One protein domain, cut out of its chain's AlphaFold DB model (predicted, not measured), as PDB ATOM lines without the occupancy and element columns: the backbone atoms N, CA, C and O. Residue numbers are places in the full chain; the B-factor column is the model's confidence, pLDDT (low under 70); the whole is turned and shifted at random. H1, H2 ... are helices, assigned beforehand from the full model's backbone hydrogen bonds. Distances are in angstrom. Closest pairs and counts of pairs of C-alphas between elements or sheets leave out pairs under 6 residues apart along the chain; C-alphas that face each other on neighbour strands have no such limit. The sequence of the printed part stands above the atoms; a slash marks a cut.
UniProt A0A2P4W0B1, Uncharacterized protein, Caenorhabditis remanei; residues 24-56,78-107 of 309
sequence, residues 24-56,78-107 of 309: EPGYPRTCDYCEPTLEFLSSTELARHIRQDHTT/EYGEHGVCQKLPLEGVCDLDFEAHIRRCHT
ATOM      1  N   GLU A  24     -23.055   9.762 -23.127       72.12
ATOM      2  CA  GLU A  24     -23.090  10.947 -23.965       72.12
ATOM      3  C   GLU A  24     -24.014  11.981 -23.306       72.12
ATOM      4  O   GLU A  24     -25.113  11.621 -22.859       72.12
ATOM      5  N   PRO A  25     -23.596  13.256 -23.210       78.94
ATOM      6  CA  PRO A  25     -24.415  14.301 -22.616       78.94
ATOM      7  C   PRO A  25     -25.809  14.332 -23.256       78.94
ATOM      8  O   PRO A  25     -25.952  14.569 -24.455       78.94
ATOM      9  N   GLY A  26     -26.843  14.092 -22.448       80.50
ATOM     10  CA  GLY A  26     -28.234  14.090 -22.905       80.50
ATOM     11  C   GLY A  26     -28.815  12.725 -23.281       80.50
ATOM     12  O   GLY A  26     -29.839  12.720 -23.959       80.50
ATOM     13  N   TYR A  27     -28.203  11.617 -22.848       85.88
ATOM     14  CA  TYR A  27     -28.791  10.269 -22.842       85.88
ATOM     15  C   TYR A  27     -28.987   9.778 -21.396       85.88
ATOM     16  O   TYR A  27     -28.161  10.106 -20.538       85.88
ATOM     17  N   PRO A  28     -30.054   9.013 -21.087       88.25
ATOM     18  CA  PRO A  28     -30.971   8.315 -22.002       88.25
ATOM     19  C   PRO A  28     -32.013   9.197 -22.716       88.25
ATOM     20  O   PRO A  28     -32.413  10.239 -22.204       88.25
ATOM     21  N   ARG A  29     -32.451   8.768 -23.911       90.94
ATOM     22  CA  ARG A  29     -33.492   9.413 -24.742       90.94
ATOM     23  C   ARG A  29     -34.566   8.404 -25.133       90.94
ATOM     24  O   ARG A  29     -34.239   7.250 -25.390       90.94
ATOM     25  N   THR A  30     -35.811   8.850 -25.241       94.38
ATOM     26  CA  THR A  30     -36.931   8.029 -25.716       94.38
ATOM     27  C   THR A  30     -37.193   8.229 -27.203       94.38
ATOM     28  O   THR A  30     -36.933   9.306 -27.738       94.38
ATOM     29  N   CYS A  31     -37.697   7.195 -27.878       94.12
ATOM     30  CA  CYS A  31     -38.284   7.354 -29.209       94.12
ATOM     31  C   CYS A  31     -39.758   7.754 -29.080       94.12
ATOM     32  O   CYS A  31     -40.549   6.999 -28.516       94.12
ATOM     33  N   ASP A  32     -40.118   8.911 -29.638       90.19
ATOM     34  CA  ASP A  32     -41.483   9.456 -29.588       90.19
ATOM     35  C   ASP A  32     -42.450   8.767 -30.570       90.19
ATOM     36  O   ASP A  32     -43.658   8.965 -30.501       90.19
ATOM     37  N   TYR A  33     -41.928   7.954 -31.493       87.38
ATOM     38  CA  TYR A  33     -42.713   7.262 -32.520       87.38
ATOM     39  C   TYR A  33     -43.126   5.838 -32.120       87.38
ATOM     40  O   TYR A  33     -43.909   5.203 -32.828       87.38
ATOM     41  N   CYS A  34     -42.585   5.309 -31.018       90.56
ATOM     42  CA  CYS A  34     -42.897   3.968 -30.536       90.56
ATOM     43  C   CYS A  34     -43.859   4.004 -29.354       90.56
ATOM     44  O   CYS A  34     -43.610   4.680 -28.361       90.56
ATOM     45  N   GLU A  35     -44.898   3.173 -29.428       89.62
ATOM     46  CA  GLU A  35     -45.742   2.822 -28.290       89.62
ATOM     47  C   GLU A  35     -45.594   1.314 -28.017       89.62
ATOM     48  O   GLU A  35     -45.953   0.505 -28.878       89.62
ATOM     49  N   PRO A  36     -45.052   0.894 -26.855       86.50
ATOM     50  CA  PRO A  36     -44.574   1.709 -25.730       86.50
ATOM     51  C   PRO A  36     -43.265   2.464 -26.028       86.50
ATOM     52  O   PRO A  36     -42.451   2.023 -26.840       86.50
ATOM     53  N   THR A  37     -43.045   3.578 -25.321       89.38
ATOM     54  CA  THR A  37     -41.842   4.413 -25.455       89.38
ATOM     55  C   THR A  37     -40.583   3.616 -25.117       89.38
ATOM     56  O   THR A  37     -40.413   3.157 -23.985       89.38
ATOM     57  N   LEU A  38     -39.691   3.463 -26.098       92.31
ATOM     58  CA  LEU A  38     -38.408   2.777 -25.941       92.31
ATOM     59  C   LEU A  38     -37.327   3.773 -25.503       92.31
ATOM     60  O   LEU A  38     -37.153   4.803 -26.153       92.31
ATOM     61  N   GLU A  39     -36.592   3.461 -24.431       93.12
ATOM     62  CA  GLU A  39     -35.456   4.261 -23.957       93.12
ATOM     63  C   GLU A  39     -34.130   3.747 -24.537       93.12
ATOM     64  O   GLU A  39     -33.846   2.549 -24.521       93.12
ATOM     65  N   PHE A  40     -33.287   4.664 -25.006       93.75
ATOM     66  CA  PHE A  40     -31.985   4.377 -25.602       93.75
ATOM     67  C   PHE A  40     -30.871   5.055 -24.812       93.75
ATOM     68  O   PHE A  40     -30.987   6.220 -24.425       93.75
ATOM     69  N   LEU A  41     -29.764   4.336 -24.606       91.69
ATOM     70  CA  LEU A  41     -28.606   4.813 -23.842       91.69
ATOM     71  C   LEU A  41     -27.551   5.501 -24.723       91.69
ATOM     72  O   LEU A  41     -26.647   6.150 -24.201       91.69
ATOM     73  N   SER A  42     -27.656   5.353 -26.048       90.38
ATOM     74  CA  SER A  42     -26.703   5.882 -27.025       90.38
ATOM     75  C   SER A  42     -27.409   6.504 -28.228       90.38
ATOM     76  O   SER A  42     -28.421   5.989 -28.713       90.38
ATOM     77  N   SER A  43     -26.812   7.565 -28.781       89.38
ATOM     78  CA  SER A  43     -27.276   8.197 -30.021       89.38
ATOM     79  C   SER A  43     -27.269   7.244 -31.207       89.38
ATOM     80  O   SER A  43     -28.178   7.272 -32.035       89.38
ATOM     81  N   THR A  44     -26.279   6.357 -31.266       89.81
ATOM     82  CA  THR A  44     -26.143   5.376 -32.345       89.81
ATOM     83  C   THR A  44     -27.271   4.350 -32.335       89.81
ATOM     84  O   THR A  44     -27.728   3.929 -33.399       89.81
ATOM     85  N   GLU A  45     -27.755   3.969 -31.151       92.19
ATOM     86  CA  GLU A  45     -28.857   3.019 -31.001       92.19
ATOM     87  C   GLU A  45     -30.186   3.651 -31.409       92.19
ATOM     88  O   GLU A  45     -30.902   3.052 -32.213       92.19
ATOM     89  N   LEU A  46     -30.459   4.874 -30.942       92.62
ATOM     90  CA  LEU A  46     -31.654   5.630 -31.318       92.62
ATOM     91  C   LEU A  46     -31.692   5.903 -32.830       92.62
ATOM     92  O   LEU A  46     -32.707   5.669 -33.479       92.62
ATOM     93  N   ALA A  47     -30.575   6.335 -33.422       89.75
ATOM     94  CA  ALA A  47     -30.509   6.619 -34.854       89.75
ATOM     95  C   ALA A  47     -30.710   5.353 -35.707       89.75
ATOM     96  O   ALA A  47     -31.404   5.391 -36.723       89.75
ATOM     97  N   ARG A  48     -30.138   4.215 -35.285       93.38
ATOM     98  CA  ARG A  48     -30.352   2.922 -35.951       93.38
ATOM     99  C   ARG A  48     -31.810   2.478 -35.851       93.38
ATOM    100  O   ARG A  48     -32.351   2.018 -36.851       93.38
ATOM    101  N   HIS A  49     -32.420   2.623 -34.678       93.00
ATOM    102  CA  HIS A  49     -33.828   2.312 -34.456       93.00
ATOM    103  C   HIS A  49     -34.734   3.144 -35.371       93.00
ATOM    104  O   HIS A  49     -35.516   2.574 -36.123       93.00
ATOM    105  N   ILE A  50     -34.541   4.468 -35.426       90.44
ATOM    106  CA  ILE A  50     -35.329   5.343 -36.309       90.44
ATOM    107  C   ILE A  50     -35.190   4.920 -37.775       90.44
ATOM    108  O   ILE A  50     -36.185   4.826 -38.491       90.44
ATOM    109  N   ARG A  51     -33.975   4.591 -38.231       87.62
ATOM    110  CA  ARG A  51     -33.781   4.099 -39.601       87.62
ATOM    111  C   ARG A  51     -34.503   2.772 -39.848       87.62
ATOM    112  O   ARG A  51     -35.234   2.637 -40.822       87.62
ATOM    113  N   GLN A  52     -34.321   1.789 -38.978       88.50
ATOM    114  CA  GLN A  52     -34.867   0.453 -39.212       88.50
ATOM    115  C   GLN A  52     -36.391   0.423 -39.105       88.50
ATOM    116  O   GLN A  52     -37.047  -0.124 -39.992       88.50
ATOM    117  N   ASP A  53     -36.927   1.065 -38.072       87.62
ATOM    118  CA  ASP A  53     -38.317   0.892 -37.664       87.62
ATOM    119  C   ASP A  53     -39.229   2.036 -38.142       87.62
ATOM    120  O   ASP A  53     -40.438   1.835 -38.255       87.62
ATOM    121  N   HIS A  54     -38.674   3.209 -38.489       85.81
ATOM    122  CA  HIS A  54     -39.462   4.367 -38.941       85.81
ATOM    123  C   HIS A  54     -39.163   4.839 -40.372       85.81
ATOM    124  O   HIS A  54     -40.068   5.371 -41.011       85.81
ATOM    125  N   THR A  55     -37.963   4.629 -40.933       77.00
ATOM    126  CA  THR A  55     -37.669   5.123 -42.304       77.00
ATOM    127  C   THR A  55     -38.116   4.199 -43.440       77.00
ATOM    128  O   THR A  55     -38.100   4.612 -44.594       77.00
ATOM    129  N   THR A  56     -38.550   2.967 -43.159       55.97
ATOM    130  CA  THR A  56     -38.822   1.953 -44.200       55.97
ATOM    131  C   THR A  56     -40.293   1.788 -44.605       55.97
ATOM    132  O   THR A  56     -40.593   0.897 -45.395       55.97
ATOM    133  N   GLU A  78     -42.641  21.973 -41.135       49.34
ATOM    134  CA  GLU A  78     -41.271  21.869 -41.686       49.34
ATOM    135  C   GLU A  78     -40.799  20.438 -41.991       49.34
ATOM    136  O   GLU A  78     -39.767  20.247 -42.635       49.34
ATOM    137  N   TYR A  79     -41.575  19.429 -41.601       44.38
ATOM    138  CA  TYR A  79     -41.317  18.032 -41.934       44.38
ATOM    139  C   TYR A  79     -42.437  17.556 -42.852       44.38
ATOM    140  O   TYR A  79     -43.606  17.838 -42.589       44.38
ATOM    141  N   GLY A  80     -42.084  16.881 -43.951       45.50
ATOM    142  CA  GLY A  80     -43.068  16.336 -44.887       45.50
ATOM    143  C   GLY A  80     -44.013  15.355 -44.195       45.50
ATOM    144  O   GLY A  80     -43.832  15.022 -43.024       45.50
ATOM    145  N   GLU A  81     -45.014  14.849 -44.917       44.06
ATOM    146  CA  GLU A  81     -46.062  14.004 -44.330       44.06
ATOM    147  C   GLU A  81     -45.553  12.770 -43.558       44.06
ATOM    148  O   GLU A  81     -46.287  12.248 -42.720       44.06
ATOM    149  N   HIS A  82     -44.287  12.400 -43.762       52.84
ATOM    150  CA  HIS A  82     -43.576  11.263 -43.178       52.84
ATOM    151  C   HIS A  82     -42.610  11.622 -42.032       52.84
ATOM    152  O   HIS A  82     -41.799  10.787 -41.644       52.84
ATOM    153  N   GLY A  83     -42.619  12.855 -41.508       55.78
ATOM    154  CA  GLY A  83     -41.705  13.254 -40.421       55.78
ATOM    155  C   GLY A  83     -40.236  13.382 -40.850       55.78
ATOM    156  O   GLY A  83     -39.344  13.501 -40.014       55.78
ATOM    157  N   VAL A  84     -39.970  13.385 -42.161       57.28
ATOM    158  CA  VAL A  84     -38.634  13.545 -42.741       57.28
ATOM    159  C   VAL A  84     -38.467  14.977 -43.244       57.28
ATOM    160  O   VAL A  84     -39.354  15.538 -43.895       57.28
ATOM    161  N   CYS A  85     -37.319  15.581 -42.939       64.75
ATOM    162  CA  CYS A  85     -36.939  16.875 -43.486       64.75
ATOM    163  C   CYS A  85     -36.851  16.772 -45.015       64.75
ATOM    164  O   CYS A  85     -36.005  16.053 -45.543       64.75
ATOM    165  N   GLN A  86     -37.694  17.516 -45.737       61.81
ATOM    166  CA  GLN A  86     -37.752  17.485 -47.210       61.81
ATOM    167  C   GLN A  86     -36.429  17.880 -47.889       61.81
ATOM    168  O   GLN A  86     -36.246  17.651 -49.081       61.81
ATOM    169  N   LYS A  87     -35.501  18.495 -47.143       63.94
ATOM    170  CA  LYS A  87     -34.186  18.908 -47.648       63.94
ATOM    171  C   LYS A  87     -33.144  17.794 -47.631       63.94
ATOM    172  O   LYS A  87     -32.028  18.036 -48.088       63.94
ATOM    173  N   LEU A  88     -33.470  16.614 -47.105       60.94
ATOM    174  CA  LEU A  88     -32.547  15.491 -47.073       60.94
ATOM    175  C   LEU A  88     -33.047  14.369 -47.998       60.94
ATOM    176  O   LEU A  88     -34.078  13.764 -47.706       60.94
ATOM    177  N   PRO A  89     -32.345  14.081 -49.112       65.50
ATOM    178  CA  PRO A  89     -32.652  12.917 -49.933       65.50
ATOM    179  C   PRO A  89     -32.491  11.655 -49.080       65.50
ATOM    180  O   PRO A  89     -31.439  11.441 -48.485       65.50
ATOM    181  N   LEU A  90     -33.531  10.826 -48.992       61.62
ATOM    182  CA  LEU A  90     -33.475   9.581 -48.217       61.62
ATOM    183  C   LEU A  90     -32.637   8.496 -48.909       61.62
ATOM    184  O   LEU A  90     -32.117   7.602 -48.245       61.62
ATOM    185  N   GLU A  91     -32.463   8.582 -50.229       62.41
ATOM    186  CA  GLU A  91     -31.641   7.641 -50.985       62.41
ATOM    187  C   GLU A  91     -30.199   8.145 -51.130       62.41
ATOM    188  O   GLU A  91     -29.944   9.234 -51.641       62.41
ATOM    189  N   GLY A  92     -29.238   7.326 -50.693       65.62
ATOM    190  CA  GLY A  92     -27.807   7.551 -50.929       65.62
ATOM    191  C   GLY A  92     -27.083   8.443 -49.915       65.62
ATOM    192  O   GLY A  92     -25.882   8.657 -50.066       65.62
ATOM    193  N   VAL A  93     -27.761   8.931 -48.873       65.56
ATOM    194  CA  VAL A  93     -27.124   9.712 -47.801       65.56
ATOM    195  C   VAL A  93     -26.570   8.771 -46.734       65.56
ATOM    196  O   VAL A  93     -27.265   7.879 -46.250       65.56
ATOM    197  N   CYS A  94     -25.298   8.948 -46.373       70.62
ATOM    198  CA  CYS A  94     -24.686   8.133 -45.332       70.62
ATOM    199  C   CYS A  94     -25.198   8.541 -43.939       70.62
ATOM    200  O   CYS A  94     -25.553   9.696 -43.702       70.62
ATOM    201  N   ASP A  95     -25.194   7.600 -42.992       71.62
ATOM    202  CA  ASP A  95     -25.677   7.830 -41.621       71.62
ATOM    203  C   ASP A  95     -25.018   9.047 -40.943       71.62
ATOM    204  O   ASP A  95     -25.662   9.752 -40.167       71.62
ATOM    205  N   LEU A  96     -23.747   9.312 -41.265       72.62
ATOM    206  CA  LEU A  96     -22.985  10.440 -40.733       72.62
ATOM    207  C   LEU A  96     -23.515  11.787 -41.244       72.62
ATOM    208  O   LEU A  96     -23.610  12.746 -40.479       72.62
ATOM    209  N   ASP A  97     -23.890  11.854 -42.520       74.75
ATOM    210  CA  ASP A  97     -24.455  13.055 -43.135       74.75
ATOM    211  C   ASP A  97     -25.883  13.303 -42.646       74.75
ATOM    212  O   ASP A  97     -26.262  14.449 -42.389       74.75
ATOM    213  N   PHE A  98     -26.650  12.230 -42.438       74.44
ATOM    214  CA  PHE A  98     -27.976  12.293 -41.829       74.44
ATOM    215  C   PHE A  98     -27.905  12.849 -40.401       74.44
ATOM    216  O   PHE A  98     -28.616  13.793 -40.050       74.44
ATOM    217  N   GLU A  99     -26.988  12.325 -39.588       76.69
ATOM    218  CA  GLU A  99     -26.763  12.818 -38.232       76.69
ATOM    219  C   GLU A  99     -26.265  14.274 -38.227       76.69
ATOM    220  O   GLU A  99     -26.755  15.096 -37.449       76.69
ATOM    221  N   ALA A 100     -25.337  14.630 -39.119       76.38
ATOM    222  CA  ALA A 100     -24.852  16.001 -39.253       76.38
ATOM    223  C   ALA A 100     -25.968  16.973 -39.669       76.38
ATOM    224  O   ALA A 100     -26.006  18.106 -39.179       76.38
ATOM    225  N   HIS A 101     -26.886  16.545 -40.540       79.00
ATOM    226  CA  HIS A 101     -28.053  17.327 -40.938       79.00
ATOM    227  C   HIS A 101     -28.999  17.558 -39.760       79.00
ATOM    228  O   HIS A 101     -29.322  18.709 -39.465       79.00
ATOM    229  N   ILE A 102     -29.375  16.499 -39.034       76.00
ATOM    230  CA  ILE A 102     -30.226  16.619 -37.843       76.00
ATOM    231  C   ILE A 102     -29.580  17.556 -36.827       76.00
ATOM    232  O   ILE A 102     -30.233  18.470 -36.321       76.00
ATOM    233  N   ARG A 103     -28.278  17.398 -36.573       77.94
ATOM    234  CA  ARG A 103     -27.559  18.267 -35.642       77.94
ATOM    235  C   ARG A 103     -27.640  19.740 -36.066       77.94
ATOM    236  O   ARG A 103     -27.996  20.600 -35.263       77.94
ATOM    237  N   ARG A 104     -27.380  20.045 -37.337       72.69
ATOM    238  CA  ARG A 104     -27.375  21.431 -37.840       72.69
ATOM    239  C   ARG A 104     -28.771  22.047 -37.920       72.69
ATOM    240  O   ARG A 104     -28.949  23.181 -37.480       72.69
ATOM    241  N   CYS A 105     -29.732  21.321 -38.478       68.81
ATOM    242  CA  CYS A 105     -31.044  21.855 -38.839       68.81
ATOM    243  C   CYS A 105     -32.099  21.686 -37.745       68.81
ATOM    244  O   CYS A 105     -33.060  22.446 -37.728       68.81
ATOM    245  N   HIS A 106     -31.923  20.725 -36.835       69.12
ATOM    246  CA  HIS A 106     -32.985  20.320 -35.910       69.12
ATOM    247  C   HIS A 106     -32.553  20.255 -34.442       69.12
ATOM    248  O   HIS A 106     -33.409  20.321 -33.568       69.12
ATOM    249  N   THR A 107     -31.249  20.192 -34.140       64.69
ATOM    250  CA  THR A 107     -30.766  20.325 -32.747       64.69
ATOM    251  C   THR A 107     -30.330  21.740 -32.378       64.69
ATOM    252  O   THR A 107     -30.162  22.027 -31.194       64.69
TER     253      THR A 107
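Overview. This is residues 24 to 56 and 78 to 107 of the 309 residues of an uncharacterized protein of Caenorhabditis remanei (UniProt A0A2P4W0B1). There is little regular structure here: two helices, H1 and H2, set about perpendicular and close to each other, sit between two long loops. The loop before H1, residues 24 to 42, folds back on itself at one end of the model, and residues 78 to 94 form the loop at the other end. The 63 printed residues, with 24 in H1 then H2 and no named strand, are all helix by class. The whole is compact, with a radius of gyration of the C-alphas of 12.0 A, and rounded, spanning 28 by 25 by 21 A.

Along the chain. Find C-alpha 43 at (-27.276, 8.197, -30.021); from there H1, residues 43 to 54, runs 15.6 A. H2, residues 95 to 106, also runs 15.6 A, ending at C-alpha 106 at (-32.985, 20.320, -35.910).

Arrangement. H1 and H2 are close but not clearly touching; look at their closest C-alphas, those of Ala 47 and Glu 99, 8.0 A apart. Their lines are about perpendicular, at 85 degrees. In both helices every O i to N i+4 pair is within hydrogen-bond range. Residues 29 to 30 pair with residues 39 to 40, antiparallel.

Size, cuts and confidence. The farthest C-alphas, Glu 24 and Glu 81, are 30.9 A apart. Residues 57 to 77 are not printed, and C-alphas 56 and 78 stand 20.2 A apart across this cut. Confidence is under 70 at residues 56, 78 to 93 and 105 to 107.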